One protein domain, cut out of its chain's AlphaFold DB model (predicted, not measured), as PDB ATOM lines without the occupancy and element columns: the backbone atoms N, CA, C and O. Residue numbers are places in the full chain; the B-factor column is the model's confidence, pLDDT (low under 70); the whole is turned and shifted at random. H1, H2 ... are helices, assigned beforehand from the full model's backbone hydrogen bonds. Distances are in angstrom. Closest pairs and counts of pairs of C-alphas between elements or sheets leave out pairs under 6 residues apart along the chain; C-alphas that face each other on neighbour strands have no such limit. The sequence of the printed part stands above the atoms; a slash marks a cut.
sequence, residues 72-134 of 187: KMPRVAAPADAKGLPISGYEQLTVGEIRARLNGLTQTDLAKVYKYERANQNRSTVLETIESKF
ATOM      1  N   LYS A  72     127.926 141.162 118.331       70.50
ATOM      2  CA  LYS A  72     129.113 140.360 117.973       70.50
ATOM      3  C   LYS A  72     128.771 138.872 118.111       70.50
ATOM      4  O   LYS A  72     129.193 138.194 119.037       70.50
ATOM      5  N   MET A  73     127.926 138.388 117.213       79.56
ATOM      6  CA  MET A  73     127.292 137.086 117.292       79.56
ATOM      7  C   MET A  73     127.960 136.133 116.299       79.56
ATOM      8  O   MET A  73     128.172 136.505 115.136       79.56
ATOM      9  N   PRO A  74     128.247 134.884 116.703       84.25
ATOM     10  CA  PRO A  74     128.728 133.865 115.786       84.25
ATOM     11  C   PRO A  74     127.811 133.683 114.569       84.25
ATOM     12  O   PRO A  74     126.577 133.722 114.649       84.25
ATOM     13  N   ARG A  75     128.420 133.442 113.405       85.56
ATOM     14  CA  ARG A  75     127.681 133.135 112.176       85.56
ATOM     15  C   ARG A  75     127.201 131.686 112.227       85.56
ATOM     16  O   ARG A  75     127.929 130.777 111.857       85.56
ATOM     17  N   VAL A  76     125.962 131.490 112.668       87.12
ATOM     18  CA  VAL A  76     125.304 130.171 112.732       87.12
ATOM     19  C   VAL A  76     124.078 130.111 111.827       87.12
ATOM     20  O   VAL A  76     123.455 131.143 111.574       87.12
ATOM     21  N   ALA A  77     123.693 128.937 111.334       87.50
ATOM     22  CA  ALA A  77     122.410 128.794 110.646       87.50
ATOM     23  C   ALA A  77     121.249 129.032 111.629       87.50
ATOM     24  O   ALA A  77     121.345 128.676 112.805       87.50
ATOM     25  N   ALA A  78     120.169 129.665 111.162       83.62
ATOM     26  CA  ALA A  78     118.948 129.759 111.954       83.62
ATOM     27  C   ALA A  78     118.288 128.367 112.011       83.62
ATOM     28  O   ALA A  78     118.148 127.744 110.956       83.62
ATOM     29  N   PRO A  79     117.898 127.871 113.196       87.00
ATOM     30  CA  PRO A  79     117.107 126.649 113.302       87.00
ATOM     31  C   PRO A  79     115.778 126.794 112.552       87.00
ATOM     32  O   PRO A  79     115.161 127.858 112.606       87.00
ATOM     33  N   ALA A  80     115.341 125.732 111.870       86.31
ATOM     34  CA  ALA A  80     114.058 125.716 111.163       86.31
ATOM     35  C   ALA A  80     112.864 125.678 112.130       86.31
ATOM     36  O   ALA A  80     111.826 126.274 111.859       86.31
ATOM     37  N   ASP A  81     113.028 125.002 113.266       90.44
ATOM     38  CA  ASP A  81     111.994 124.798 114.272       90.44
ATOM     39  C   ASP A  81     112.595 124.692 115.685       90.44
ATOM     40  O   ASP A  81     113.815 124.597 115.866       90.44
ATOM     41  N   ALA A  82     111.723 124.703 116.698       88.00
ATOM     42  CA  ALA A  82     112.114 124.695 118.104       88.00
ATOM     43  C   ALA A  82     112.894 123.444 118.538       88.00
ATOM     44  O   ALA A  82     113.622 123.507 119.527       88.00
ATOM     45  N   LYS A  83     112.785 122.309 117.831       89.88
ATOM     46  CA  LYS A  83     113.531 121.085 118.181       89.88
ATOM     47  C   LYS A  83     115.019 121.215 117.868       89.88
ATOM     48  O   LYS A  83     115.826 120.519 118.473       89.88
ATOM     49  N   GLY A  84     115.383 122.116 116.954       88.19
ATOM     50  CA  GLY A  84     116.774 122.453 116.650       88.19
ATOM     51  C   GLY A  84     117.432 123.377 117.681       88.19
ATOM     52  O   GLY A  84     118.589 123.764 117.496       88.19
ATOM     53  N   LEU A  85     116.711 123.773 118.735       94.06
ATOM     54  CA  LEU A  85     117.237 124.645 119.776       94.06
ATOM     55  C   LEU A  85     117.962 123.866 120.878       94.06
ATOM     56  O   LEU A  85     117.540 122.776 121.254       94.06
ATOM     57  N   PRO A  86     118.995 124.476 121.484       93.75
ATOM     58  CA  PRO A  86     119.689 123.927 122.651       93.75
ATOM     59  C   PRO A  86     118.813 123.915 123.920       93.75
ATOM     60  O   PRO A  86     119.206 123.351 124.937       93.75
ATOM     61  N   ILE A  87     117.629 124.537 123.882       93.12
ATOM     62  CA  ILE A  87     116.669 124.585 124.985       93.12
ATOM     63  C   ILE A  87     115.474 123.699 124.635       93.12
ATOM     64  O   ILE A  87     114.653 124.050 123.785       93.12
ATOM     65  N   SER A  88     115.340 122.569 125.325       94.12
ATOM     66  CA  SER A  88     114.210 121.658 125.130       94.12
ATOM     67  C   SER A  88     112.884 122.305 125.531       94.12
ATOM     68  O   SER A  88     112.778 122.912 126.600       94.12
ATOM     69  N   GLY A  89     111.868 122.128 124.682       91.44
ATOM     70  CA  GLY A  89     110.515 122.632 124.921       91.44
ATOM     71  C   GLY A  89     110.385 124.156 124.847       91.44
ATOM     72  O   GLY A  89     109.506 124.725 125.482       91.44
ATOM     73  N   TYR A  90     111.271 124.832 124.107       92.88
ATOM     74  CA  TYR A  90     111.385 126.295 124.085       92.88
ATOM     75  C   TYR A  90     110.054 127.049 123.911       92.88
ATOM     76  O   TYR A  90     109.817 128.048 124.585       92.88
ATOM     77  N   GLU A  91     109.170 126.561 123.038       90.06
ATOM     78  CA  GLU A  91     107.872 127.192 122.756       90.06
ATOM     79  C   GLU A  91     106.904 127.166 123.945       90.06
ATOM     80  O   GLU A  91     106.018 128.015 124.019       90.06
ATOM     81  N   GLN A  92     107.069 126.224 124.879       91.00
ATOM     82  CA  GLN A  92     106.217 126.105 126.065       91.00
ATOM     83  C   GLN A  92     106.738 126.913 127.262       91.00
ATOM     84  O   GLN A  92     106.074 126.961 128.294       91.00
ATOM     85  N   LEU A  93     107.919 127.529 127.150       90.75
ATOM     86  CA  LEU A  93     108.568 128.203 128.270       90.75
ATOM     87  C   LEU A  93     108.162 129.673 128.389       90.75
ATOM     88  O   LEU A  93     108.096 130.432 127.414       90.75
ATOM     89  N   THR A  94     107.993 130.102 129.635       91.69
ATOM     90  CA  THR A  94     107.868 131.512 129.999       91.69
ATOM     91  C   THR A  94     109.198 132.249 129.824       91.69
ATOM     92  O   THR A  94     110.279 131.655 129.802       91.69
ATOM     93  N   VAL A  95     109.150 133.584 129.766       90.00
ATOM     94  CA  VAL A  95     110.364 134.417 129.685       90.00
ATOM     95  C   VAL A  95     111.316 134.137 130.854       90.00
ATOM     96  O   VAL A  95     112.523 134.067 130.648       90.00
ATOM     97  N   GLY A  96     110.797 133.944 132.072       88.62
ATOM     98  CA  GLY A  96     111.618 133.645 133.250       88.62
ATOM     99  C   GLY A  96     112.378 132.321 133.121       88.62
ATOM    100  O   GLY A  96     113.584 132.274 133.360       88.62
ATOM    101  N   GLU A  97     111.695 131.270 132.669       91.81
ATOM    102  CA  GLU A  97     112.300 129.950 132.457       91.81
ATOM    103  C   GLU A  97     113.322 129.966 131.321       91.81
ATOM    104  O   GLU A  97     114.394 129.376 131.453       91.81
ATOM    105  N   ILE A  98     113.036 130.685 130.230       93.06
ATOM    106  CA  ILE A  98     113.994 130.868 129.136       93.06
ATOM    107  C   ILE A  98     115.256 131.542 129.666       93.06
ATOM    108  O   ILE A  98     116.348 131.026 129.458       93.06
ATOM    109  N   ARG A  99     115.128 132.646 130.414       94.25
ATOM    110  CA  ARG A  99     116.283 133.365 130.980       94.25
ATOM    111  C   ARG A  99     117.147 132.473 131.868       94.25
ATOM    112  O   ARG A  99     118.369 132.561 131.787       94.25
ATOM    113  N   ALA A 100     116.531 131.604 132.670       93.38
ATOM    114  CA  ALA A 100     117.256 130.637 133.487       93.38
ATOM    115  C   ALA A 100     118.028 129.619 132.627       93.38
ATOM    116  O   ALA A 100     119.187 129.332 132.920       93.38
ATOM    117  N   ARG A 101     117.418 129.126 131.542       95.19
ATOM    118  CA  ARG A 101     118.014 128.136 130.627       95.19
ATOM    119  C   ARG A 101     119.003 128.716 129.613       95.19
ATOM    120  O   ARG A 101     119.722 127.958 128.977       95.19
ATOM    121  N   LEU A 102     119.066 130.041 129.464       95.12
ATOM    122  CA  LEU A 102     120.115 130.719 128.693       95.12
ATOM    123  C   LEU A 102     121.475 130.700 129.410       95.12
ATOM    124  O   LEU A 102     122.496 130.991 128.789       95.12
ATOM    125  N   ASN A 103     121.503 130.422 130.717       92.38
ATOM    126  CA  ASN A 103     122.753 130.288 131.460       92.38
ATOM    127  C   ASN A 103     123.484 129.007 131.038       92.38
ATOM    128  O   ASN A 103     122.868 127.957 130.898       92.38
ATOM    129  N   GLY A 104     124.795 129.117 130.829       91.38
ATOM    130  CA  GLY A 104     125.650 128.009 130.397       91.38
ATOM    131  C   GLY A 104     125.555 127.638 128.916       91.38
ATOM    132  O   GLY A 104     126.272 126.748 128.460       91.38
ATOM    133  N   LEU A 105     124.729 128.333 128.127       96.19
ATOM    134  CA  LEU A 105     124.751 128.164 126.678       96.19
ATOM    135  C   LEU A 105     126.018 128.763 126.066       96.19
ATOM    136  O   LEU A 105     126.483 129.835 126.457       96.19
ATOM    137  N   THR A 106     126.533 128.077 125.048       95.81
ATOM    138  CA  THR A 106     127.671 128.542 124.252       95.81
ATOM    139  C   THR A 106     127.300 129.767 123.409       95.81
ATOM    140  O   THR A 106     126.122 130.009 123.135       95.81
ATOM    141  N   GLN A 107     128.283 130.534 122.928       94.56
ATOM    142  CA  GLN A 107     128.036 131.680 122.040       94.56
ATOM    143  C   GLN A 107     127.295 131.253 120.758       94.56
ATOM    144  O   GLN A 107     126.415 131.954 120.260       94.56
ATOM    145  N   THR A 108     127.616 130.072 120.231       94.06
ATOM    146  CA  THR A 108     126.955 129.470 119.062       94.06
ATOM    147  C   THR A 108     125.502 129.104 119.362       94.06
ATOM    148  O   THR A 108     124.615 129.329 118.537       94.06
ATOM    149  N   ASP A 109     125.237 128.566 120.547       95.44
ATOM    150  CA  ASP A 109     123.899 128.159 120.968       95.44
ATOM    151  C   ASP A 109     123.010 129.362 121.295       95.44
ATOM    152  O   ASP A 109     121.872 129.419 120.826       95.44
ATOM    153  N   LEU A 110     123.552 130.384 121.964       95.88
ATOM    154  CA  LEU A 110     122.896 131.684 122.127       95.88
ATOM    155  C   LEU A 110     122.523 132.290 120.770       95.88
ATOM    156  O   LEU A 110     121.406 132.777 120.593       95.88
ATOM    157  N   ALA A 111     123.410 132.196 119.777       94.19
ATOM    158  CA  ALA A 111     123.149 132.703 118.433       94.19
ATOM    159  C   ALA A 111     122.003 131.970 117.716       94.19
ATOM    160  O   ALA A 111     121.220 132.601 117.000       94.19
ATOM    161  N   LYS A 112     121.861 130.654 117.918       95.06
ATOM    162  CA  LYS A 112     120.725 129.883 117.385       95.06
ATOM    163  C   LYS A 112     119.411 130.329 118.023       95.06
ATOM    164  O   LYS A 112     118.454 130.598 117.298       95.06
ATOM    165  N   VAL A 113     119.386 130.456 119.354       95.69
ATOM    166  CA  VAL A 113     118.195 130.900 120.097       95.69
ATOM    167  C   VAL A 113     117.813 132.322 119.698       95.69
ATOM    168  O   VAL A 113     116.645 132.573 119.417       95.69
ATOM    169  N   TYR A 114     118.784 133.229 119.567       94.94
ATOM    170  CA  TYR A 114     118.545 134.600 119.112       94.94
ATOM    171  C   TYR A 114     117.857 134.639 117.746       94.94
ATOM    172  O   TYR A 114     116.846 135.318 117.563       94.94
ATOM    173  N   LYS A 115     118.398 133.898 116.769       94.00
ATOM    174  CA  LYS A 115     117.852 133.864 115.406       94.00
ATOM    175  C   LYS A 115     116.452 133.275 115.366       94.00
ATOM    176  O   LYS A 115     115.599 133.821 114.673       94.00
ATOM    177  N   TYR A 116     116.222 132.197 116.110       93.94
ATOM    178  CA  TYR A 116     114.902 131.595 116.208       93.94
ATOM    179  C   TYR A 116     113.904 132.544 116.884       93.94
ATOM    180  O   TYR A 116     112.840 132.794 116.327       93.94
ATOM    181  N   GLU A 117     114.242 133.135 118.032       93.12
ATOM    182  CA  GLU A 117     113.348 134.052 118.749       93.12
ATOM    183  C   GLU A 117     112.976 135.256 117.878       93.12
ATOM    184  O   GLU A 117     111.801 135.594 117.765       93.12
ATOM    185  N   ARG A 118     113.960 135.849 117.194       91.69
ATOM    186  CA  ARG A 118     113.761 136.995 116.300       91.69
ATOM    187  C   ARG A 118     112.881 136.673 115.089       91.69
ATOM    188  O   ARG A 118     112.210 137.565 114.579       91.69
ATOM    189  N   ALA A 119     112.906 135.429 114.610       88.75
ATOM    190  CA  ALA A 119     112.086 134.978 113.488       88.75
ATOM    191  C   ALA A 119     110.661 134.562 113.900       88.75
ATOM    192  O   ALA A 119     109.788 134.492 113.039       88.75
ATOM    193  N   ASN A 120     110.434 134.288 115.188       90.00
ATOM    194  CA  ASN A 120     109.168 133.782 115.714       90.00
ATOM    195  C   ASN A 120     108.476 134.833 116.599       90.00
ATOM    196  O   ASN A 120     107.971 135.833 116.097       90.00
ATOM    197  N   GLN A 121     108.436 134.614 117.918       88.19
ATOM    198  CA  GLN A 121     107.668 135.443 118.854       88.19
ATOM    199  C   GLN A 121     108.278 136.836 119.088       88.19
ATOM    200  O   GLN A 121     107.577 137.730 119.556       88.19
ATOM    201  N   ASN A 122     109.561 137.029 118.758       89.75
ATOM    202  CA  ASN A 122     110.281 138.300 118.827       89.75
ATOM    203  C   ASN A 122     110.120 139.029 120.179       89.75
ATOM    204  O   ASN A 122     109.913 140.244 120.234       89.75
ATOM    205  N   ARG A 123     110.196 138.283 121.291       90.56
ATOM    206  CA  ARG A 123     110.069 138.831 122.646       90.56
ATOM    207  C   ARG A 123     111.317 139.641 122.985       90.56
ATOM    208  O   ARG A 123     112.397 139.078 123.181       90.56
ATOM    209  N   SER A 124     111.161 140.958 123.109       89.50
ATOM    210  CA  SER A 124     112.271 141.893 123.346       89.50
ATOM    211  C   SER A 124     113.110 141.521 124.567       89.50
ATOM    212  O   SER A 124     114.325 141.426 124.461       89.50
ATOM    213  N   THR A 125     112.480 141.187 125.696       90.38
ATOM    214  CA  THR A 125     113.188 140.819 126.934       90.38
ATOM    215  C   THR A 125     114.075 139.579 126.776       90.38
ATOM    216  O   THR A 125     115.133 139.483 127.400       90.38
ATOM    217  N   VAL A 126     113.656 138.612 125.953       92.25
ATOM    218  CA  VAL A 126     114.457 137.412 125.674       92.25
ATOM    219  C   VAL A 126     115.647 137.785 124.798       92.25
ATOM    220  O   VAL A 126     116.775 137.435 125.135       92.25
ATOM    221  N   LEU A 127     115.411 138.544 123.726       93.06
ATOM    222  CA  LEU A 127     116.460 139.012 122.820       93.06
ATOM    223  C   LEU A 127     117.513 139.860 123.545       93.06
ATOM    224  O   LEU A 127     118.696 139.565 123.423       93.06
ATOM    225  N   GLU A 128     117.099 140.819 124.372       91.44
ATOM    226  CA  GLU A 128     117.988 141.647 125.204       91.44
ATOM    227  C   GLU A 128     118.797 140.798 126.199       91.44
ATOM    228  O   GLU A 128     119.991 141.024 126.417       91.44
ATOM    229  N   THR A 129     118.179 139.762 126.782       92.94
ATOM    230  CA  THR A 129     118.905 138.843 127.672       92.94
ATOM    231  C   THR A 129     119.958 138.045 126.902       92.94
ATOM    232  O   THR A 129     121.051 137.832 127.418       92.94
ATOM    233  N   ILE A 130     119.660 137.605 125.679       94.06
ATOM    234  CA  ILE A 130     120.633 136.889 124.843       94.06
ATOM    235  C   ILE A 130     121.762 137.830 124.414       94.06
ATOM    236  O   ILE A 130     122.931 137.467 124.520       94.06
ATOM    237  N   GLU A 131     121.429 139.051 123.994       92.31
ATOM    238  CA  GLU A 131     122.407 140.056 123.571       92.31
ATOM    239  C   GLU A 131     123.398 140.405 124.682       92.31
ATOM    240  O   GLU A 131     124.600 140.453 124.429       92.31
ATOM    241  N   SER A 132     122.930 140.550 125.926       91.94
ATOM    242  CA  SER A 132     123.808 140.824 127.077       91.94
ATOM    243  C   SER A 132     124.725 139.655 127.471       91.94
ATOM    244  O   SER A 132     125.666 139.855 128.237       91.94
ATOM    245  N   LYS A 133     124.477 138.445 126.952       92.19
ATOM    246  CA  LYS A 133     125.313 137.253 127.174       92.19
ATOM    247  C   LYS A 133     126.351 137.021 126.076       92.19
ATOM    248  O   LYS A 133     127.220 136.161 126.250       92.19
ATOM    249  N   PHE A 134     126.280 137.748 124.959       92.06
ATOM    250  CA  PHE A 134     127.340 137.673 123.963       92.06
ATOM    251  C   PHE A 134     128.607 138.324 124.501       92.06
ATOM    252  O   PHE A 134     128.600 139.477 124.932       92.06
TER     253      PHE A 134
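Overview. This is residues 72 to 134 of the 187 residues of an uncharacterized protein of Actinobacteria bacterium (UniProt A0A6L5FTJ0). H2, the longest helix, and two shorter ones, H3 and H1, have centres in a triangle; H3 packs on both others, and the long lead of residues 72 to 94, with no named element, wraps round the outside. The 63 printed residues hold three named helices, H1, H2, H3 along the chain, and no named strand; the class is all helix, with under half of the residues, 28, in named elements. The whole is compact, radius of gyration of the C-alphas 10.2 A, and rounded, spanning 26 by 24 by 20 A.

Along the chain. Find C-alpha 107 at (128.036, 131.680, 122.040); from there H2, residues 107 to 119, runs 18.4 A. H3, residues 124 to 131, runs 10.3 A to C-alpha 131 at (122.407, 140.056, 123.571). Look back to residues 95 to 101 for H1, 9.9 A long.

Arrangement. H2 and H3 form a helical hairpin: they touch, closest at the C-alphas of Tyr 114 and Leu 127, 6.1 A, with a shallow tilt of 23 degrees, opposite ways. H3 touches H1, closest at the C-alphas of Val 95 and Val 126, 6.5 A, with a shallow tilt of 21 degrees, the same way. H1 and H2 are apart. In H1, H2 and H3 every O i to N i+4 pair is within hydrogen-bond range.

Size, cuts and confidence. The C-alphas farthest apart, Lys 72 and Gln 92, are 28.2 A apart. The printed part has no cut, both links are tight, and no printed residue is under 70 in pLDDT.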